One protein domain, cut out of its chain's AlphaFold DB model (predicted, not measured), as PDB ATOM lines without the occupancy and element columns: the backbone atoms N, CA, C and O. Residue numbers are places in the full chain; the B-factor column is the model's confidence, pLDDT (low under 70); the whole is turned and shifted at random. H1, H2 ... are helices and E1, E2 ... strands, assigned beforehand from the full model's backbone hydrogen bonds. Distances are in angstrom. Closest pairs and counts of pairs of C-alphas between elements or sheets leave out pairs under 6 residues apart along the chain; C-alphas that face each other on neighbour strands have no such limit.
ATOM      1  N   GLU A  29      25.888  19.004  77.138       87.94
ATOM      2  CA  GLU A  29      26.364  19.730  78.306       87.94
ATOM      3  C   GLU A  29      27.700  20.420  78.033       87.94
ATOM      4  O   GLU A  29      28.704  19.774  77.704       87.94
ATOM      5  N   ARG A  30      27.740  21.737  78.245       91.88
ATOM      6  CA  ARG A  30      28.952  22.548  78.122       91.88
ATOM      7  C   ARG A  30      29.237  23.294  79.412       91.88
ATOM      8  O   ARG A  30      28.351  23.853  80.046       91.88
ATOM      9  N   THR A  31      30.516  23.363  79.772       95.88
ATOM     10  CA  THR A  31      30.983  24.307  80.794       95.88
ATOM     11  C   THR A  31      31.394  25.621  80.137       95.88
ATOM     12  O   THR A  31      32.240  25.641  79.241       95.88
ATOM     13  N   PHE A  32      30.813  26.719  80.606       97.94
ATOM     14  CA  PHE A  32      31.189  28.082  80.262       97.94
ATOM     15  C   PHE A  32      32.071  28.653  81.366       97.94
ATOM     16  O   PHE A  32      31.735  28.574  82.546       97.94
ATOM     17  N   GLU A  33      33.215  29.219  80.990       98.19
ATOM     18  CA  GLU A  33      34.160  29.805  81.942       98.19
ATOM     19  C   GLU A  33      33.655  31.147  82.494       98.19
ATOM     20  O   GLU A  33      32.826  31.825  81.876       98.19
ATOM     21  N   ALA A  34      34.197  31.562  83.643       98.38
ATOM     22  CA  ALA A  34      33.993  32.918  84.152       98.38
ATOM     23  C   ALA A  34      34.419  33.958  83.096       98.38
ATOM     24  O   ALA A  34      35.403  33.755  82.383       98.38
ATOM     25  N   GLY A  35      33.683  35.064  83.001       98.50
ATOM     26  CA  GLY A  35      33.839  36.064  81.943       98.50
ATOM     27  C   GLY A  35      33.000  35.796  80.688       98.50
ATOM     28  O   GLY A  35      32.993  36.623  79.784       98.50
ATOM     29  N   SER A  36      32.280  34.668  80.606       98.88
ATOM     30  CA  SER A  36      31.289  34.455  79.538       98.88
ATOM     31  C   SER A  36      30.155  35.479  79.656       98.88
ATOM     32  O   SER A  36      29.737  35.811  80.770       98.88
ATOM     33  N   LEU A  37      29.661  35.982  78.524       98.94
ATOM     34  CA  LEU A  37      28.550  36.934  78.504       98.94
ATOM     35  C   LEU A  37      27.222  36.189  78.452       98.94
ATOM     36  O   LEU A  37      27.110  35.184  77.754       98.94
ATOM     37  N   ILE A  38      26.225  36.698  79.165       98.88
ATOM     38  CA  ILE A  38      24.871  36.153  79.219       98.88
ATOM     39  C   ILE A  38      23.910  37.259  78.802       98.88
ATOM     40  O   ILE A  38      23.898  38.332  79.411       98.88
ATOM     41  N   ILE A  39      23.102  36.987  77.784       98.81
ATOM     42  CA  ILE A  39      21.947  37.796  77.402       98.81
ATOM     43  C   ILE A  39      20.730  37.102  78.033       98.81
ATOM     44  O   ILE A  39      20.322  36.040  77.548       98.81
ATOM     45  N   PRO A  40      20.204  37.614  79.163       97.81
ATOM     46  CA  PRO A  40      19.028  37.037  79.798       97.81
ATOM     47  C   PRO A  40      17.822  37.125  78.862       97.81
ATOM     48  O   PRO A  40      17.675  38.092  78.123       97.81
ATOM     49  N   MET A  41      16.946  36.125  78.929       97.44
ATOM     50  CA  MET A  41      15.694  36.067  78.163       97.44
ATOM     51  C   MET A  41      14.485  35.846  79.090       97.44
ATOM     52  O   MET A  41      13.441  35.318  78.690       97.44
ATOM     53  N   ASP A  42      14.642  36.256  80.349       94.81
ATOM     54  CA  ASP A  42      13.641  36.197  81.408       94.81
ATOM     55  C   ASP A  42      13.097  37.594  81.730       94.81
ATOM     56  O   ASP A  42      13.780  38.604  81.544       94.81
ATOM     57  N   VAL A  43      11.861  37.670  82.219       93.19
ATOM     58  CA  VAL A  43      11.199  38.951  82.524       93.19
ATOM     59  C   VAL A  43      11.757  39.627  83.776       93.19
ATOM     60  O   VAL A  43      11.318  40.719  84.114       93.19
ATOM     61  N   SER A  44      12.695  38.999  84.495       91.25
ATOM     62  CA  SER A  44      13.315  39.618  85.673       91.25
ATOM     63  C   SER A  44      14.449  40.564  85.291       91.25
ATOM     64  O   SER A  44      14.681  41.530  86.013       91.25
ATOM     65  N   TYR A  45      15.148  40.289  84.185       93.94
ATOM     66  CA  TYR A  45      16.272  41.107  83.718       93.94
ATOM     67  C   TYR A  45      16.152  41.616  82.285       93.94
ATOM     68  O   TYR A  45      16.957  42.452  81.886       93.94
ATOM     69  N   GLN A  46      15.212  41.112  81.490       95.69
ATOM     70  CA  GLN A  46      15.075  41.473  80.080       95.69
ATOM     71  C   GLN A  46      13.641  41.906  79.743       95.69
ATOM     72  O   GLN A  46      13.161  41.684  78.636       95.69
ATOM     73  N   ASP A  47      12.925  42.534  80.676       95.19
ATOM     74  CA  ASP A  47      11.499  42.827  80.494       95.19
ATOM     75  C   ASP A  47      11.253  43.863  79.382       95.19
ATOM     76  O   ASP A  47      10.354  43.713  78.547       95.19
ATOM     77  N   THR A  48      12.100  44.898  79.332       95.94
ATOM     78  CA  THR A  48      11.998  45.985  78.346       95.94
ATOM     79  C   THR A  48      12.790  45.708  77.066       95.94
ATOM     80  O   THR A  48      12.323  45.993  75.963       95.94
ATOM     81  N   GLY A  49      13.980  45.116  77.192       97.00
ATOM     82  CA  GLY A  49      14.902  44.888  76.077       97.00
ATOM     83  C   GLY A  49      14.692  43.579  75.305       97.00
ATOM     84  O   GLY A  49      15.517  43.263  74.451       97.00
ATOM     85  N   MET A  50      13.667  42.772  75.615       97.25
ATOM     86  CA  MET A  50      13.535  41.388  75.111       97.25
ATOM     87  C   MET A  50      13.595  41.277  73.587       97.25
ATOM     88  O   MET A  50      14.326  40.446  73.060       97.25
ATOM     89  N   LEU A  51      12.845  42.111  72.863       98.31
ATOM     90  CA  LEU A  51      12.815  42.025  71.399       98.31
ATOM     91  C   LEU A  51      14.166  42.447  70.804       98.31
ATOM     92  O   LEU A  51      14.687  41.794  69.906       98.31
ATOM     93  N   GLN A  52      14.778  43.486  71.371       98.56
ATOM     94  CA  GLN A  52      16.091  43.996  70.972       98.56
ATOM     95  C   GLN A  52      17.239  43.024  71.282       98.56
ATOM     96  O   GLN A  52      18.303  43.131  70.670       98.56
ATOM     97  N   ALA A  53      17.040  42.062  72.191       98.75
ATOM     98  CA  ALA A  53      18.006  40.998  72.447       98.75
ATOM     99  C   ALA A  53      18.210  40.113  71.208       98.75
ATOM    100  O   ALA A  53      19.347  39.773  70.896       98.75
ATOM    101  N   TYR A  54      17.149  39.828  70.444       98.69
ATOM    102  CA  TYR A  54      17.257  39.101  69.173       98.69
ATOM    103  C   TYR A  54      18.055  39.885  68.126       98.69
ATOM    104  O   TYR A  54      18.899  39.311  67.443       98.69
ATOM    105  N   GLY A  55      17.862  41.206  68.032       98.62
ATOM    106  CA  GLY A  55      18.696  42.055  67.175       98.62
ATOM    107  C   GLY A  55      20.158  42.081  67.607       98.62
ATOM    108  O   GLY A  55      21.045  42.016  66.761       98.62
ATOM    109  N   LEU A  56      20.436  42.096  68.915       98.88
ATOM    110  CA  LEU A  56      21.805  41.961  69.409       98.88
ATOM    111  C   LEU A  56      22.413  40.609  69.011       98.88
ATOM    112  O   LEU A  56      23.548  40.584  68.545       98.88
ATOM    113  N   VAL A  57      21.677  39.502  69.160       98.75
ATOM    114  CA  VAL A  57      22.135  38.167  68.731       98.75
ATOM    115  C   VAL A  57      22.422  38.147  67.230       98.75
ATOM    116  O   VAL A  57      23.492  37.691  66.838       98.75
ATOM    117  N   PHE A  58      21.543  38.721  66.405       98.56
ATOM    118  CA  PHE A  58      21.786  38.886  64.969       98.56
ATOM    119  C   PHE A  58      23.116  39.603  64.696       98.56
ATOM    120  O   PHE A  58      23.921  39.126  63.905       98.56
ATOM    121  N   GLN A  59      23.377  40.729  65.370       98.31
ATOM    122  CA  GLN A  59      24.604  41.509  65.156       98.31
ATOM    123  C   GLN A  59      25.861  40.817  65.692       98.31
ATOM    124  O   GLN A  59      26.940  40.998  65.137       98.31
ATOM    125  N   LEU A  60      25.744  40.024  66.760       98.69
ATOM    126  CA  LEU A  60      26.838  39.183  67.239       98.69
ATOM    127  C   LEU A  60      27.222  38.156  66.166       98.69
ATOM    128  O   LEU A  60      28.394  38.076  65.803       98.69
ATOM    129  N   LEU A  61      26.237  37.449  65.615       96.56
ATOM    130  CA  LEU A  61      26.449  36.455  64.561       96.56
ATOM    131  C   LEU A  61      26.988  37.092  63.272       96.56
ATOM    132  O   LEU A  61      27.958  36.602  62.709       96.56
ATOM    133  N   ALA A  62      26.448  38.242  62.859       94.06
ATOM    134  CA  ALA A  62      26.911  38.977  61.677       94.06
ATOM    135  C   ALA A  62      28.359  39.494  61.797       94.06
ATOM    136  O   ALA A  62      28.948  39.933  60.810       94.06
ATOM    137  N   HIS A  63      28.917  39.495  63.010       94.06
ATOM    138  CA  HIS A  63      30.292  39.881  63.321       94.06
ATOM    139  C   HIS A  63      31.127  38.682  63.815       94.06
ATOM    140  O   HIS A  63      32.062  38.857  64.604       94.06
ATOM    141  N   ASP A  64      30.786  37.471  63.368       93.12
ATOM    142  CA  ASP A  64      31.528  36.229  63.612       93.12
ATOM    143  C   ASP A  64      31.669  35.858  65.107       93.12
ATOM    144  O   ASP A  64      32.632  35.204  65.529       93.12
ATOM    145  N   ILE A  65      30.726  36.292  65.953       96.88
ATOM    146  CA  ILE A  65      30.647  35.857  67.350       96.88
ATOM    147  C   ILE A  65      29.742  34.637  67.438       96.88
ATOM    148  O   ILE A  65      28.554  34.713  67.143       96.88
ATOM    149  N   THR A  66      30.286  33.531  67.943       95.44
ATOM    150  CA  THR A  66      29.496  32.336  68.218       95.44
ATOM    151  C   THR A  66      28.578  32.590  69.408       95.44
ATOM    152  O   THR A  66      29.026  32.994  70.489       95.44
ATOM    153  N   VAL A  67      27.291  32.310  69.223       98.06
ATOM    154  CA  VAL A  67      26.262  32.461  70.251       98.06
ATOM    155  C   VAL A  67      25.670  31.098  70.582       98.06
ATOM    156  O   VAL A  67      25.196  30.370  69.717       98.06
ATOM    157  N   TYR A  68      25.669  30.760  71.863       96.31
ATOM    158  CA  TYR A  68      25.113  29.519  72.383       96.31
ATOM    159  C   TYR A  68      23.711  29.775  72.923       96.31
ATOM    160  O   TYR A  68      23.547  30.561  73.855       96.31
ATOM    161  N   TRP A  69      22.706  29.103  72.374       96.19
ATOM    162  CA  TRP A  69      21.366  29.085  72.946       96.19
ATOM    163  C   TRP A  69      21.289  27.966  73.981       96.19
ATOM    164  O   TRP A  69      21.332  26.780  73.639       96.19
ATOM    165  N   VAL A  70      21.251  28.347  75.256       96.94
ATOM    166  CA  VAL A  70      21.342  27.408  76.374       96.94
ATOM    167  C   VAL A  70      19.947  27.185  76.943       96.94
ATOM    168  O   VAL A  70      19.318  28.125  77.428       96.94
ATOM    169  N   ILE A  71      19.462  25.950  76.843       95.50
ATOM    170  CA  ILE A  71      18.114  25.547  77.250       95.50
ATOM    171  C   ILE A  71      18.229  24.197  77.944       95.50
ATOM    172  O   ILE A  71      18.760  23.267  77.349       95.50
ATOM    173  N   ASP A  72      17.733  24.094  79.172       94.12
ATOM    174  CA  ASP A  72      17.754  22.839  79.935       94.12
ATOM    175  C   ASP A  72      16.939  21.740  79.219       94.12
ATOM    176  O   ASP A  72      15.848  21.997  78.703       94.12
ATOM    177  N   ASP A  73      17.471  20.519  79.141       89.69
ATOM    178  CA  ASP A  73      16.830  19.406  78.428       89.69
ATOM    179  C   ASP A  73      15.654  18.798  79.210       89.69
ATOM    180  O   ASP A  73      14.736  18.232  78.611       89.69
ATOM    181  N   GLU A  74      15.636  18.980  80.532       90.62
ATOM    182  CA  GLU A  74      14.555  18.597  81.443       90.62
ATOM    183  C   GLU A  74      13.617  19.775  81.768       90.62
ATOM    184  O   GLU A  74      12.835  19.712  82.725       90.62
ATOM    185  N   LYS A  75      13.664  20.851  80.971       92.75
ATOM    186  CA  LYS A  75      12.888  22.065  81.218       92.75
ATOM    187  C   LYS A  75      11.400  21.771  81.344       92.75
ATOM    188  O   LYS A  75      10.802  21.045  80.552       92.75
ATOM    189  N   VAL A  76      10.780  22.401  82.337       93.56
ATOM    190  CA  VAL A  76       9.348  22.280  82.616       93.56
ATOM    191  C   VAL A  76       8.667  23.639  82.595       93.56
ATOM    192  O   VAL A  76       9.283  24.668  82.869       93.56
ATOM    193  N   TRP A  77       7.370  23.634  82.299       93.81
ATOM    194  CA  TRP A  77       6.513  24.812  82.334       93.81
ATOM    195  C   TRP A  77       5.561  24.745  83.527       93.81
ATOM    196  O   TRP A  77       4.985  23.689  83.796       93.81
ATOM    197  N   HIS A  78       5.379  25.870  84.218       93.06
ATOM    198  CA  HIS A  78       4.351  26.033  85.240       93.06
ATOM    199  C   HIS A  78       3.297  27.029  84.746       93.06
ATOM    200  O   HIS A  78       3.593  28.203  84.523       93.06
ATOM    201  N   ASP A  79       2.074  26.544  84.548       89.19
ATOM    202  CA  ASP A  79       0.966  27.254  83.901       89.19
ATOM    203  C   ASP A  79       0.278  28.281  84.806       89.19
ATOM    204  O   ASP A  79      -0.222  29.293  84.318       89.19
ATOM    205  N   ALA A  80       0.286  28.061  86.119       88.94
ATOM    206  CA  ALA A  80      -0.155  29.040  87.106       88.94
ATOM    207  C   ALA A  80       0.990  29.980  87.539       88.94
ATOM    208  O   ALA A  80       2.167  29.639  87.389       88.94
ATOM    209  N   PRO A  81       0.683  31.145  88.147       91.25
ATOM    210  CA  PRO A  81       1.670  31.910  88.901       91.25
ATOM    211  C   PRO A  81       2.424  31.024  89.895       91.25
ATOM    212  O   PRO A  81       1.799  30.340  90.707       91.25
ATOM    213  N   CYS A  82       3.755  31.046  89.845       89.19
ATOM    214  CA  CYS A  82       4.609  30.229  90.712       89.19
ATOM    215  C   CYS A  82       4.477  30.519  92.213       89.19
ATOM    216  O   CYS A  82       5.039  29.776  93.019       89.19
ATOM    217  N   ASP A  83       3.805  31.601  92.595       91.81
ATOM    218  CA  ASP A  83       3.508  31.994  93.971       91.81
ATOM    219  C   ASP A  83       2.091  31.591  94.427       91.81
ATOM    220  O   ASP A  83       1.637  31.999  95.502       91.81
ATOM    221  N   THR A  84       1.381  30.779  93.632       91.12
ATOM    222  CA  THR A  84       0.032  30.301  93.956       91.12
ATOM    223  C   THR A  84       0.064  29.405  95.203       91.12
ATOM    224  O   THR A  84       0.674  28.337  95.186       91.12
ATOM    225  N   PRO A  85      -0.631  29.764  96.304       91.31
ATOM    226  CA  PRO A  85      -0.561  28.986  97.537       91.31
ATOM    227  C   PRO A  85      -1.030  27.536  97.361       91.31
ATOM    228  O   PRO A  85      -2.202  27.278  97.080       91.31
ATOM    229  N   GLY A  86      -0.127  26.589  97.625       90.44
ATOM    230  CA  GLY A  86      -0.379  25.150  97.482       90.44
ATOM    231  C   GLY A  86      -0.061  24.574  96.099       90.44
ATOM    232  O   GLY A  86      -0.179  23.360  95.943       90.44
ATOM    233  N   ASP A  87       0.366  25.418  95.162       89.38
ATOM    234  CA  ASP A  87       0.790  25.094  93.796       89.38
ATOM    235  C   ASP A  87       1.975  26.002  93.415       89.38
ATOM    236  O   ASP A  87       1.946  26.761  92.452       89.38
ATOM    237  N   GLU A  88       2.975  26.034  94.303       88.44
ATOM    238  CA  GLU A  88       4.172  26.857  94.132       88.44
ATOM    239  C   GLU A  88       5.226  26.111  93.312       88.44
ATOM    240  O   GLU A  88       5.435  24.903  93.478       88.44
ATOM    241  N   CYS A  89       5.988  26.857  92.517       90.81
ATOM    242  CA  CYS A  89       7.113  26.295  91.781       90.81
ATOM    243  C   CYS A  89       8.250  25.849  92.703       90.81
ATOM    244  O   CYS A  89       8.538  26.452  93.743       90.81
ATOM    245  N   ALA A  90       8.984  24.826  92.263       90.75
ATOM    246  CA  ALA A  90      10.155  24.334  92.981       90.75
ATOM    247  C   ALA A  90      11.311  25.356  93.008       90.75
ATOM    248  O   ALA A  90      12.082  25.387  93.966       90.75
ATOM    249  N   TRP A  91      11.412  26.209  91.989       91.56
ATOM    250  CA  TRP A  91      12.464  27.217  91.825       91.56
ATOM    251  C   TRP A  91      12.036  28.605  92.311       91.56
ATOM    252  O   TRP A  91      10.848  28.879  92.489       91.56
ATOM    253  N   ASP A  92      13.016  29.477  92.538       90.00
ATOM    254  CA  ASP A  92      12.807  30.879  92.922       90.00
ATOM    255  C   ASP A  92      12.883  31.799  91.697       90.00
ATOM    256  O   ASP A  92      13.503  31.450  90.688       90.00
ATOM    257  N   CYS A  93      12.245  32.968  91.769       85.12
ATOM    258  CA  CYS A  93      12.055  33.882  90.641       85.12
ATOM    259  C   CYS A  93      13.286  34.699  90.260       85.12
ATOM    260  O   CYS A  93      13.421  35.136  89.121       85.12
ATOM    261  N   ALA A  94      14.204  34.880  91.198       80.44
ATOM    262  CA  ALA A  94      15.461  35.556  90.939       80.44
ATOM    263  C   ALA A  94      16.599  34.687  91.473       80.44
ATOM    264  O   ALA A  94      17.016  33.713  90.843       80.44
ATOM    265  N   GLU A  95      17.052  34.997  92.681       87.06
ATOM    266  CA  GLU A  95      18.152  34.300  93.323       87.06
ATOM    267  C   GLU A  95      17.717  32.936  93.869       87.06
ATOM    268  O   GLU A  95      16.715  32.806  94.577       87.06
ATOM    269  N   GLU A  96      18.513  31.914  93.576       89.31
ATOM    270  CA  GLU A  96      18.318  30.565  94.089       89.31
ATOM    271  C   GLU A  96      18.416  30.531  95.623       89.31
ATOM    272  O   GLU A  96      19.414  30.944  96.223       89.31
ATOM    273  N   GLY A  97      17.388  29.985  96.269       86.88
ATOM    274  CA  GLY A  97      17.297  29.877  97.721       86.88
ATOM    275  C   GLY A  97      16.769  31.135  98.415       86.88
ATOM    276  O   GLY A  97      16.768  31.175  99.647       86.88
ATOM    277  N   SER A  98      16.321  32.145  97.663       88.25
ATOM    278  CA  SER A  98      15.659  33.336  98.211       88.25
ATOM    279  C   SER A  98      14.281  33.020  98.798       88.25
ATOM    280  O   SER A  98      13.871  33.642  99.778       88.25
ATOM    281  N   GLY A  99      13.584  32.024  98.240       88.12
ATOM    282  CA  GLY A  99      12.183  31.732  98.534       88.12
ATOM    283  C   GLY A  99      11.187  32.687  97.866       88.12
ATOM    284  O   GLY A  99       9.984  32.505  98.049       88.12
ATOM    285  N   ASP A 100      11.653  33.676  97.098       89.81
ATOM    286  CA  ASP A 100      10.788  34.599  96.365       89.81
ATOM    287  C   ASP A 100      10.289  33.922  95.082       89.81
ATOM    288  O   ASP A 100      11.065  33.627  94.174       89.81
ATOM    289  N   LYS A 101       8.985  33.639  95.004       91.06
ATOM    290  CA  LYS A 101       8.351  32.954  93.865       91.06
ATOM    291  C   LYS A 101       7.850  33.935  92.805       91.06
ATOM    292  O   LYS A 101       7.549  35.084  93.116       91.06
ATOM    293  N   CYS A 102       7.773  33.487  91.547       90.69
ATOM    294  CA  CYS A 102       7.310  34.353  90.464       90.69
ATOM    295  C   CYS A 102       5.795  34.575  90.551       90.69
ATOM    296  O   CYS A 102       5.055  33.595  90.600       90.69
ATOM    297  N   PRO A 103       5.309  35.825  90.476       91.50
ATOM    298  CA  PRO A 103       3.879  36.130  90.465       91.50
ATOM    299  C   PRO A 103       3.220  35.899  89.093       91.50
ATOM    300  O   PRO A 103       2.194  36.501  88.773       91.50
ATOM    301  N   PHE A 104       3.824  35.066  88.246       91.75
ATOM    302  CA  PHE A 104       3.409  34.796  86.874       91.75
ATOM    303  C   PHE A 104       3.781  33.362  86.456       91.75
ATOM    304  O   PHE A 104       4.667  32.765  87.080       91.75
ATOM    305  N   PRO A 105       3.103  32.802  85.436       92.19
ATOM    306  CA  PRO A 105       3.496  31.548  84.794       92.19
ATOM    307  C   PRO A 105       4.904  31.652  84.205       92.19
ATOM    308  O   PRO A 105       5.236  32.659  83.580       92.19
ATOM    309  N   THR A 106       5.735  30.636  84.410       93.62
ATOM    310  CA  THR A 106       7.152  30.645  84.010       93.62
ATOM    311  C   THR A 106       7.651  29.228  83.779       93.62
ATOM    312  O   THR A 106       7.148  28.261  84.355       93.62
ATOM    313  N   ALA A 107       8.712  29.120  82.983       93.38
ATOM    314  CA  ALA A 107       9.487  27.898  82.872       93.38
ATOM    315  C   ALA A 107      10.452  27.727  84.058       93.38
ATOM    316  O   ALA A 107      10.763  28.691  84.772       93.38
ATOM    317  N   SER A 108      10.961  26.512  84.252       94.88
ATOM    318  CA  SER A 108      12.123  26.273  85.106       94.88
ATOM    319  C   SER A 108      13.371  26.984  84.557       94.88
ATOM    320  O   SER A 108      13.463  27.211  83.346       94.88
ATOM    321  N   PRO A 109      14.333  27.355  85.423       95.62
ATOM    322  CA  PRO A 109      15.618  27.892  84.983       95.62
ATOM    323  C   PRO A 109      16.395  26.951  84.069       95.62
ATOM    324  O   PRO A 109      16.409  25.748  84.306       95.62
ATOM    325  N   ASP A 110      17.080  27.538  83.091       96.88
ATOM    326  CA  ASP A 110      17.979  26.868  82.151       96.88
ATOM    327  C   ASP A 110      19.357  26.592  82.770       96.88
ATOM    328  O   ASP A 110      20.001  25.589  82.487       96.88
ATOM    329  N   PHE A 111      19.830  27.498  83.630       96.62
ATOM    330  CA  PHE A 111      21.017  27.310  84.463       96.62
ATOM    331  C   PHE A 111      21.067  28.345  85.591       96.62
ATOM    332  O   PHE A 111      20.345  29.344  85.597       96.62
ATOM    333  N   TYR A 112      21.982  28.123  86.539       96.38
ATOM    334  CA  TYR A 112      22.211  29.019  87.671       96.38
ATOM    335  C   TYR A 112      23.648  29.519  87.729       96.38
ATOM    336  O   TYR A 112      24.578  28.718  87.860       96.38
ATOM    337  N   VAL A 113      23.840  30.837  87.757       97.38
ATOM    338  CA  VAL A 113      25.177  31.431  87.893       97.38
ATOM    339  C   VAL A 113      25.126  32.831  88.504       97.38
ATOM    340  O   VAL A 113      24.161  33.568  88.329       97.38
ATOM    341  N   GLY A 114      26.174  33.185  89.254       97.31
ATOM    342  CA  GLY A 114      26.404  34.561  89.700       97.31
ATOM    343  C   GLY A 114      27.038  35.404  88.606       97.31
ATOM    344  O   GLY A 114      27.896  34.906  87.876       97.31
ATOM    345  N   ALA A 115      26.705  36.685  88.517       98.12
ATOM    346  CA  ALA A 115      27.184  37.546  87.442       98.12
ATOM    347  C   ALA A 115      27.448  38.986  87.899       98.12
ATOM    348  O   ALA A 115      27.161  39.373  89.032       98.12
ATOM    349  N   THR A 116      28.007  39.790  87.006       98.31
ATOM    350  CA  THR A 116      28.051  41.247  87.129       98.31
ATOM    351  C   THR A 116      27.306  41.882  85.968       98.31
ATOM    352  O   THR A 116      27.453  41.446  84.828       98.31
ATOM    353  N   VAL A 117      26.536  42.929  86.243       98.44
ATOM    354  CA  VAL A 117      25.798  43.674  85.216       98.44
ATOM    355  C   VAL A 117      26.781  44.413  84.306       98.44
ATOM    356  O   VAL A 117      27.628  45.162  84.796       98.44
ATOM    357  N   LEU A 118      26.665  44.251  82.987       98.19
ATOM    358  CA  LEU A 118      27.341  45.110  82.004       98.19
ATOM    359  C   LEU A 118      26.396  46.194  81.496       98.19
ATOM    360  O   LEU A 118      26.765  47.366  81.488       98.19
ATOM    361  N   TRP A 119      25.184  45.785  81.133       98.50
ATOM    362  CA  TRP A 119      24.074  46.638  80.730       98.50
ATOM    363  C   TRP A 119      22.800  46.147  81.405       98.50
ATOM    364  O   TRP A 119      22.656  44.948  81.636       98.50
ATOM    365  N   ASP A 120      21.903  47.077  81.709       97.38
ATOM    366  CA  ASP A 120      20.596  46.800  82.295       97.38
ATOM    367  C   ASP A 120      19.541  47.635  81.564       97.38
ATOM    368  O   ASP A 120      19.599  48.869  81.572       97.38
ATOM    369  N   GLY A 121      18.622  46.946  80.894       93.12
ATOM    370  CA  GLY A 121      17.531  47.528  80.123       93.12
ATOM    371  C   GLY A 121      16.431  48.130  80.986       93.12
ATOM    372  O   GLY A 121      15.795  49.098  80.573       93.12
ATOM    373  N   ASP A 122      16.254  47.625  82.206       90.56
ATOM    374  CA  ASP A 122      15.155  48.030  83.086       90.56
ATOM    375  C   ASP A 122      15.552  49.190  84.026       90.56
ATOM    376  O   ASP A 122      14.714  49.783  84.714       90.56
ATOM    377  N   GLY A 123      16.835  49.572  84.030       89.56
ATOM    378  CA  GLY A 123      17.387  50.692  84.799       89.56
ATOM    379  C   GLY A 123      17.350  50.499  86.322       89.56
ATOM    380  O   GLY A 123      17.503  51.471  87.075       89.56
ATOM    381  N   ALA A 124      17.127  49.268  86.779       90.50
ATOM    382  CA  ALA A 124      17.096  48.865  88.177       90.50
ATOM    383  C   ALA A 124      18.505  48.694  88.770       90.50
ATOM    384  O   ALA A 124      18.704  48.920  89.969       90.50
ATOM    385  N   MET A 125      19.485  48.338  87.942       94.19
ATOM    386  CA  MET A 125      20.866  48.045  88.310       94.19
ATOM    387  C   MET A 125      21.853  48.909  87.522       94.19
ATOM    388  O   MET A 125      21.532  49.553  86.522       94.19
ATOM    389  N   ARG A 126      23.089  48.984  88.010       95.56
ATOM    390  CA  ARG A 126      24.177  49.728  87.371       95.56
ATOM    391  C   ARG A 126      25.245  48.778  86.847       95.56
ATOM    392  O   ARG A 126      25.484  47.741  87.463       95.56
ATOM    393  N   PRO A 127      25.977  49.171  85.789       96.81
ATOM    394  CA  PRO A 127      27.162  48.437  85.371       96.81
ATOM    395  C   PRO A 127      28.126  48.203  86.545       96.81
ATOM    396  O   PRO A 127      28.498  49.143  87.254       96.81
ATOM    397  N   GLY A 128      28.525  46.948  86.745       97.19
ATOM    398  CA  GLY A 128      29.367  46.479  87.844       97.19
ATOM    399  C   GLY A 128      28.615  46.019  89.098       97.19
ATOM    400  O   GLY A 128      29.254  45.458  89.992       97.19
ATOM    401  N   ASP A 129      27.295  46.215  89.183       97.88
ATOM    402  CA  ASP A 129      26.500  45.642  90.270       97.88
ATOM    403  C   ASP A 129      26.544  44.108  90.207       97.88
ATOM    404  O   ASP A 129      26.604  43.500  89.135       97.88
ATOM    405  N   THR A 130      26.571  43.477  91.381       96.88
ATOM    406  CA  THR A 130      26.644  42.017  91.510       96.88
ATOM    407  C   THR A 130      25.250  41.416  91.444       96.88
ATOM    408  O   THR A 130      24.363  41.826  92.189       96.88
ATOM    409  N   ILE A 131      25.106  40.395  90.609       94.56
ATOM    410  CA  ILE A 131      23.984  39.468  90.598       94.56
ATOM    411  C   ILE A 131      24.458  38.215  91.327       94.56
ATOM    412  O   ILE A 131      25.494  37.632  90.985       94.56
ATOM    413  N   MET A 132      23.728  37.811  92.363       90.94
ATOM    414  CA  MET A 132      24.001  36.553  93.058       90.94
ATOM    415  C   MET A 132      23.637  35.372  92.144       90.94
ATOM    416  O   MET A 132      23.535  35.515  90.935       90.94
ATOM    417  N   ARG A 133      23.462  34.165  92.682       92.56
ATOM    418  CA  ARG A 133      23.176  32.978  91.866       92.56
ATOM    419  C   ARG A 133      21.744  33.028  91.298       92.56
ATOM    420  O   ARG A 133      20.826  32.492  91.910       92.56
ATOM    421  N   HIS A 134      21.569  33.691  90.156       94.94
ATOM    422  CA  HIS A 134      20.292  33.835  89.445       94.94
ATOM    423  C   HIS A 134      19.988  32.595  88.611       94.94
ATOM    424  O   HIS A 134      20.898  32.042  87.992       94.94
ATOM    425  N   GLY A 135      18.721  32.181  88.597       95.19
ATOM    426  CA  GLY A 135      18.210  31.168  87.676       95.19
ATOM    427  C   GLY A 135      17.755  31.814  86.372       95.19
ATOM    428  O   GLY A 135      16.628  32.301  86.298       95.19
ATOM    429  N   TYR A 136      18.619  31.817  85.358       96.81
ATOM    430  CA  TYR A 136      18.279  32.364  84.041       96.81
ATOM    431  C   TYR A 136      17.211  31.495  83.382       96.81
ATOM    432  O   TYR A 136      17.295  30.270  83.446       96.81
ATOM    433  N   ARG A 137      16.201  32.126  82.780       95.19
ATOM    434  CA  ARG A 137      15.030  31.468  82.180       95.19
ATOM    435  C   ARG A 137      14.810  31.928  80.743       95.19
ATOM    436  O   ARG A 137      15.437  32.874  80.265       95.19
ATOM    437  N   GLY A 138      13.862  31.267  80.082       94.12
ATOM    438  CA  GLY A 138      13.415  31.636  78.743       94.12
ATOM    439  C   GLY A 138      14.450  31.381  77.641       94.12
ATOM    440  O   GLY A 138      14.375  32.017  76.595       94.12
ATOM    441  N   GLY A 139      15.419  30.491  77.851       96.31
ATOM    442  CA  GLY A 139      16.433  30.189  76.846       96.31
ATOM    443  C   GLY A 139      17.393  31.363  76.653       96.31
ATOM    444  O   GLY A 139      17.370  31.993  75.597       96.31
ATOM    445  N   PRO A 140      18.199  31.711  77.670       97.94
ATOM    446  CA  PRO A 140      19.221  32.743  77.553       97.94
ATOM    447  C   PRO A 140      20.249  32.418  76.458       97.94
ATOM    448  O   PRO A 140      20.600  31.258  76.214       97.94
ATOM    449  N   PHE A 141      20.799  33.471  75.857       98.75
ATOM    450  CA  PHE A 141      21.927  33.356  74.935       98.75
ATOM    451  C   PHE A 141      23.243  33.590  75.675       98.75
ATOM    452  O   PHE A 141      23.344  34.475  76.530       98.75
ATOM    453  N   VAL A 142      24.270  32.815  75.342       98.88
ATOM    454  CA  VAL A 142      25.580  32.870  75.992       98.88
ATOM    455  C   VAL A 142      26.675  33.043  74.947       98.88
ATOM    456  O   VAL A 142      26.716  32.326  73.955       98.88
ATOM    457  N   VAL A 143      27.611  33.959  75.193       98.81
ATOM    458  CA  VAL A 143      28.870  34.064  74.440       98.81
ATOM    459  C   VAL A 143      29.999  33.565  75.329       98.81
ATOM    460  O   VAL A 143      30.172  34.031  76.457       98.81
ATOM    461  N   ALA A 144      30.792  32.620  74.828       98.06
ATOM    462  CA  ALA A 144      31.892  32.049  75.596       98.06
ATOM    463  C   ALA A 144      32.949  33.110  75.955       98.06
ATOM    464  O   ALA A 144      33.269  33.987  75.153       98.06
ATOM    465  N   ALA A 145      33.569  32.973  77.133       98.06
ATOM    466  CA  ALA A 145      34.594  33.894  77.641       98.06
ATOM    467  C   ALA A 145      35.723  34.213  76.635       98.06
ATOM    468  O   ALA A 145      36.268  35.312  76.644       98.06
ATOM    469  N   ALA A 146      36.056  33.275  75.740       96.44
ATOM    470  CA  ALA A 146      37.072  33.467  74.703       96.44
ATOM    471  C   ALA A 146      36.725  34.570  73.680       96.44
ATOM    472  O   ALA A 146      37.637  35.191  73.138       96.44
ATOM    473  N   GLN A 147      35.436  34.821  73.429       97.75
ATOM    474  CA  GLN A 147      34.946  35.859  72.513       97.75
ATOM    475  C   GLN A 147      34.310  37.051  73.246       97.75
ATOM    476  O   GLN A 147      33.911  38.021  72.605       97.75
ATOM    477  N   ALA A 148      34.253  37.023  74.582       98.19
ATOM    478  CA  ALA A 148      33.563  38.031  75.385       98.19
ATOM    479  C   ALA A 148      34.075  39.462  75.150       98.19
ATOM    480  O   ALA A 148      33.275  40.388  75.088       98.19
ATOM    481  N   GLU A 149      35.384  39.666  74.967       97.12
ATOM    482  CA  GLU A 149      35.939  41.002  74.692       97.12
ATOM    483  C   GLU A 149      35.439  41.572  73.354       97.12
ATOM    484  O   GLU A 149      35.000  42.721  73.297       97.12
ATOM    485  N   ALA A 150      35.458  40.761  72.289       97.94
ATOM    486  CA  ALA A 150      34.978  41.163  70.968       97.94
ATOM    487  C   ALA A 150      33.460  41.402  70.976       97.94
ATOM    488  O   ALA A 150      32.988  42.437  70.505       97.94
ATOM    489  N   ALA A 151      32.709  40.496  71.606       98.69
ATOM    490  CA  ALA A 151      31.269  40.627  71.784       98.69
ATOM    491  C   ALA A 151      30.899  41.885  72.580       98.69
ATOM    492  O   ALA A 151      29.963  42.593  72.217       98.69
ATOM    493  N   ARG A 152      31.665  42.235  73.621       98.56
ATOM    494  CA  ARG A 152      31.413  43.433  74.431       98.56
ATOM    495  C   ARG A 152      31.478  44.719  73.608       98.56
ATOM    496  O   ARG A 152      30.675  45.613  73.844       98.56
ATOM    497  N   ALA A 153      32.379  44.809  72.629       98.44
ATOM    498  CA  ALA A 153      32.444  45.972  71.743       98.44
ATOM    499  C   ALA A 153      31.165  46.132  70.899       98.44
ATOM    500  O   ALA A 153      30.702  47.254  70.689       98.44
ATOM    501  N   ILE A 154      30.574  45.017  70.460       98.81
ATOM    502  CA  ILE A 154      29.309  44.982  69.712       98.81
ATOM    503  C   ILE A 154      28.146  45.350  70.638       98.81
ATOM    504  O   ILE A 154      27.351  46.220  70.297       98.81
ATOM    505  N   VAL A 155      28.091  44.757  71.834       98.88
ATOM    506  CA  VAL A 155      27.096  45.070  72.874       98.88
ATOM    507  C   VAL A 155      27.108  46.560  73.220       98.88
ATOM    508  O   VAL A 155      26.057  47.199  73.241       98.88
ATOM    509  N   ASP A 156      28.290  47.131  73.462       98.56
ATOM    510  CA  ASP A 156      28.437  48.547  73.795       98.56
ATOM    511  C   ASP A 156      27.971  49.434  72.622       98.56
ATOM    512  O   ASP A 156      27.248  50.404  72.842       98.56
ATOM    513  N   ALA A 157      28.308  49.088  71.373       98.56
ATOM    514  CA  ALA A 157      27.836  49.815  70.191       98.56
ATOM    515  C   ALA A 157      26.317  49.694  69.971       98.56
ATOM    516  O   ALA A 157      25.677  50.653  69.533       98.56
ATOM    517  N   TRP A 158      25.734  48.537  70.290       98.62
ATOM    518  CA  TRP A 158      24.299  48.288  70.194       98.62
ATOM    519  C   TRP A 158      23.508  49.099  71.223       98.62
ATOM    520  O   TRP A 158      22.498  49.715  70.873       98.62
ATOM    521  N   ASN A 159      23.969  49.129  72.475       98.50
ATOM    522  CA  ASN A 159      23.270  49.764  73.593       98.50
ATOM    523  C   ASN A 159      23.578  51.262  73.763       98.50
ATOM    524  O   ASN A 159      22.783  51.968  74.383       98.50
ATOM    525  N   ASP A 160      24.682  51.782  73.218       97.75
ATOM    526  CA  ASP A 160      25.022  53.208  73.283       97.75
ATOM    527  C   ASP A 160      24.725  53.934  71.963       97.75
ATOM    528  O   ASP A 160      25.497  53.877  71.003       97.75
ATOM    529  N   GLN A 161      23.641  54.716  71.926       97.38
ATOM    530  CA  GLN A 161      23.299  55.535  70.755       97.38
ATOM    531  C   GLN A 161      24.399  56.542  70.377       97.38
ATOM    532  O   GLN A 161      24.491  56.948  69.216       97.38
ATOM    533  N   ALA A 162      25.263  56.950  71.315       98.00
ATOM    534  CA  ALA A 162      26.395  57.818  71.002       98.00
ATOM    535  C   ALA A 162      27.465  57.108  70.151       98.00
ATOM    536  O   ALA A 162      28.235  57.778  69.456       98.00
ATOM    537  N   ALA A 163      27.499  55.772  70.156       97.81
ATOM    538  CA  ALA A 163      28.412  54.962  69.356       97.81
ATOM    539  C   ALA A 163      27.923  54.733  67.914       97.81
ATOM    540  O   ALA A 163      28.712  54.315  67.066       97.81
ATOM    541  N   TRP A 164      26.661  55.044  67.603       96.94
ATOM    542  CA  TRP A 164      26.035  54.754  66.305       96.94
ATOM    543  C   TRP A 164      26.620  55.534  65.124       96.94
ATOM    544  O   TRP A 164      26.535  55.084  63.987       96.94
ATOM    545  N   GLU A 165      27.219  56.706  65.350       96.88
ATOM    546  CA  GLU A 165      27.947  57.417  64.285       96.88
ATOM    547  C   GLU A 165      29.188  56.641  63.829       96.88
ATOM    548  O   GLU A 165      29.506  56.617  62.643       96.88
ATOM    549  N   ALA A 166      29.882  55.994  64.768       97.50
ATOM    550  CA  ALA A 166      31.039  55.153  64.474       97.50
ATOM    551  C   ALA A 166      30.637  53.734  64.043       97.50
ATOM    552  O   ALA A 166      31.409  53.069  63.359       97.50
ATOM    553  N   ASN A 167      29.426  53.302  64.409       97.25
ATOM    554  CA  ASN A 167      28.869  51.981  64.134       97.25
ATOM    555  C   ASN A 167      27.488  52.106  63.467       97.25
ATOM    556  O   ASN A 167      26.473  51.851  64.118       97.25
ATOM    557  N   PRO A 168      27.407  52.516  62.186       95.69
ATOM    558  CA  PRO A 168      26.121  52.753  61.531       95.69
ATOM    559  C   PRO A 168      25.206  51.524  61.475       95.69
ATOM    560  O   PRO A 168      23.995  51.703  61.453       95.69
ATOM    561  N   TRP A 169      25.772  50.311  61.505       95.25
ATOM    562  CA  TRP A 169      25.042  49.036  61.554       95.25
ATOM    563  C   TRP A 169      24.172  48.876  62.816       95.25
ATOM    564  O   TRP A 169      23.201  48.133  62.793       95.25
ATOM    565  N   ALA A 170      24.474  49.598  63.904       97.19
ATOM    566  CA  ALA A 170      23.707  49.544  65.152       97.19
ATOM    567  C   ALA A 170      22.484  50.482  65.163       97.19
ATOM    568  O   ALA A 170      21.677  50.445  66.101       97.19
ATOM    569  N   ARG A 171      22.359  51.366  64.159       96.44
ATOM    570  CA  ARG A 171      21.286  52.365  64.082       96.44
ATOM    571  C   ARG A 171      19.945  51.706  63.809       96.44
ATOM    572  O   ARG A 171      19.803  50.929  62.876       96.44
ATOM    573  N   ARG A 172      18.944  52.124  64.577       96.12
ATOM    574  CA  ARG A 172      17.576  51.609  64.509       96.12
ATOM    575  C   ARG A 172      16.589  52.630  65.047       96.12
ATOM    576  O   ARG A 172      16.949  53.486  65.859       96.12
ATOM    577  N   THR A 173      15.354  52.567  64.570       96.12
ATOM    578  CA  THR A 173      14.312  53.528  64.960       96.12
ATOM    579  C   THR A 173      13.631  53.163  66.275       96.12
ATOM    580  O   THR A 173      13.264  54.058  67.037       96.12
ATOM    581  N   VAL A 174      13.486  51.866  66.556       96.50
ATOM    582  CA  VAL A 174      13.048  51.342  67.853       96.50
ATOM    583  C   VAL A 174      14.294  51.050  68.674       96.50
ATOM    584  O   VAL A 174      15.170  50.311  68.233       96.50
ATOM    585  N   PHE A 175      14.392  51.656  69.854       97.12
ATOM    586  CA  PHE A 175      15.559  51.534  70.715       97.12
ATOM    587  C   PHE A 175      15.129  51.198  72.134       97.12
ATOM    588  O   PHE A 175      14.488  52.012  72.790       97.12
ATOM    589  N   GLU A 176      15.562  50.030  72.592       97.31
ATOM    590  CA  GLU A 176      15.581  49.643  73.997       97.31
ATOM    591  C   GLU A 176      16.981  49.113  74.313       97.31
ATOM    592  O   GLU A 176      17.662  48.558  73.437       97.31
ATOM    593  N   VAL A 177      17.424  49.313  75.551       98.12
ATOM    594  CA  VAL A 177      18.700  48.776  76.031       98.12
ATOM    595  C   VAL A 177      18.527  47.286  76.303       98.12
ATOM    596  O   VAL A 177      17.576  46.866  76.958       98.12
ATOM    597  N   VAL A 178      19.461  46.481  75.807       98.69
ATOM    598  CA  VAL A 178      19.513  45.041  76.061       98.69
ATOM    599  C   VAL A 178      20.340  44.796  77.317       98.69
ATOM    600  O   VAL A 178      21.499  45.220  77.368       98.69
ATOM    601  N   SER A 179      19.782  44.115  78.318       98.69
ATOM    602  CA  SER A 179      20.568  43.702  79.477       98.69
ATOM    603  C   SER A 179      21.589  42.652  79.066       98.69
ATOM    604  O   SER A 179      21.317  41.760  78.266       98.69
ATOM    605  N   VAL A 180      22.801  42.777  79.593       98.81
ATOM    606  CA  VAL A 180      23.881  41.814  79.362       98.81
ATOM    607  C   VAL A 180      24.659  41.678  80.652       98.81
ATOM    608  O   VAL A 180      25.053  42.676  81.266       98.81
ATOM    609  N   HIS A 181      24.899  40.441  81.061       98.69
ATOM    610  CA  HIS A 181      25.642  40.114  82.266       98.69
ATOM    611  C   HIS A 181      26.952  39.409  81.913       98.69
ATOM    612  O   HIS A 181      27.074  38.773  80.871       98.69
ATOM    613  N   GLU A 182      27.934  39.501  82.799       98.81
ATOM    614  CA  GLU A 182      29.195  38.764  82.713       98.81
ATOM    615  C   GLU A 182      29.261  37.753  83.856       98.81
ATOM    616  O   GLU A 182      29.152  38.119  85.029       98.81
ATOM    617  N   ALA A 183      29.416  36.470  83.533       98.69
ATOM    618  CA  ALA A 183      29.450  35.398  84.517       98.69
ATOM    619  C   ALA A 183      30.647  35.555  85.470       98.69
ATOM    620  O   ALA A 183      31.804  35.583  85.055       98.69
ATOM    621  N   SER A 184      30.383  35.596  86.775       97.94
ATOM    622  CA  SER A 184      31.412  35.756  87.817       97.94
ATOM    623  C   SER A 184      32.146  34.453  88.166       97.94
ATOM    624  O   SER A 184      33.174  34.472  88.846       97.94
ATOM    625  N   ALA A 185      31.618  33.314  87.715       97.12
ATOM    626  CA  ALA A 185      32.161  31.979  87.922       97.12
ATOM    627  C   ALA A 185      31.829  31.089  86.717       97.12
ATOM    628  O   ALA A 185      30.924  31.404  85.945       97.12
ATOM    629  N   ALA A 186      32.547  29.971  86.580       97.81
ATOM    630  CA  ALA A 186      32.203  28.965  85.587       97.81
ATOM    631  C   ALA A 186      30.872  28.274  85.935       97.81
ATOM    632  O   ALA A 186      30.565  28.074  87.114       97.81
ATOM    633  N   PHE A 187      30.110  27.887  84.916       97.94
ATOM    634  CA  PHE A 187      28.819  27.214  85.054       97.94
ATOM    635  C   PHE A 187      28.613  26.178  83.947       97.94
ATOM    636  O   PHE A 187      29.221  26.273  82.883       97.94
ATOM    637  N   GLY A 188      27.788  25.169  84.223       95.81
ATOM    638  CA  GLY A 188      27.310  24.220  83.219       95.81
ATOM    639  C   GLY A 188      25.982  24.690  82.636       95.81
ATOM    640  O   GLY A 188      25.199  25.318  83.352       95.81
ATOM    641  N   GLY A 189      25.747  24.391  81.367       94.69
ATOM    642  CA  GLY A 189      24.456  24.572  80.724       94.69
ATOM    643  C   GLY A 189      24.334  23.679  79.497       94.69
ATOM    644  O   GLY A 189      25.315  23.464  78.775       94.69
ATOM    645  N   PHE A 190      23.117  23.201  79.257       93.25
ATOM    646  CA  PHE A 190      22.797  22.403  78.088       93.25
ATOM    647  C   PHE A 190      22.672  23.310  76.859       93.25
ATOM    648  O   PHE A 190      21.781  24.153  76.753       93.25
ATOM    649  N   VAL A 191      23.617  23.183  75.931       91.44
ATOM    650  CA  VAL A 191      23.615  23.933  74.675       91.44
ATOM    651  C   VAL A 191      22.639  23.256  73.734       91.44
ATOM    652  O   VAL A 191      22.943  22.185  73.206       91.44
ATOM    653  N   ARG A 192      21.492  23.898  73.505       87.62
ATOM    654  CA  ARG A 192      20.511  23.443  72.521       87.62
ATOM    655  C   ARG A 192      20.927  23.843  71.115       87.62
ATOM    656  O   ARG A 192      20.790  23.026  70.223       87.62
ATOM    657  N   ARG A 193      21.456  25.062  70.933       86.56
ATOM    658  CA  ARG A 193      21.965  25.552  69.639       86.56
ATOM    659  C   ARG A 193      23.316  26.245  69.770       86.56
ATOM    660  O   ARG A 193      23.532  27.020  70.698       86.56
ATOM    661  N   GLU A 194      24.207  25.996  68.821       88.75
ATOM    662  CA  GLU A 194      25.462  26.718  68.610       88.75
ATOM    663  C   GLU A 194      25.304  27.465  67.295       88.75
ATOM    664  O   GLU A 194      25.341  26.873  66.221       88.75
ATOM    665  N   MET A 195      25.052  28.762  67.400       91.62
ATOM    666  CA  MET A 195      24.778  29.627  66.267       91.62
ATOM    667  C   MET A 195      26.065  30.347  65.889       91.62
ATOM    668  O   MET A 195      26.766  30.885  66.752       91.62
ATOM    669  N   ILE A 196      26.371  30.340  64.601       89.62
ATOM    670  CA  ILE A 196      27.593  30.907  64.035       89.62
ATOM    671  C   ILE A 196      27.332  31.828  62.845       89.62
ATOM    672  O   ILE A 196      28.233  32.569  62.481       89.62
TER     673      ILE A 196
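What this domain is: This is residues 29 to 196 of the 663 residues of an uncharacterized protein of Myxococcales bacterium (UniProt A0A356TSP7). With little regular structure, an antiparallel sheet, E1-E8-E3-E6-E2-E7-E4-E5, curls like part of a barrel and folds back on itself at E7, H1 and H2 packed on it, long loops at both ends. The 168 printed residues, 67 in named elements of mixed class, run E1-E2-H1-E3-E4-E5-E6-H2-E7-E8. The whole is compact, radius of gyration of the C-alphas 15.7 A, spanning 54 by 32 by 26 A.

How they stand to each other: E2, residues 37 to 39, neighbours E6, 141 to 143; N 37 and O 143, 2.9 A, are within hydrogen-bond range. H1, 50 to 61, touches H2, 148 to 159, with residues 56 to 60 alone; closest are the C-alphas of Leu 60 and Ala 151, 6.5 A. H1 has 6 of 8 O i to N i+4 pairs within range, H2 7 of 8.

Where its parts are: E1, residues 29 to 32, begins at (26.364, 19.730, 78.306); E3 is 67 to 70, E4 111 to 119, E5 130 to 136, E7 180 to 183, and E8 187 to 195, ending at (24.778, 29.627, 66.267).

The domain as a whole: The printed part has no cut; links E3 to E4 and H2 to E7 are long; no printed residue is under 70.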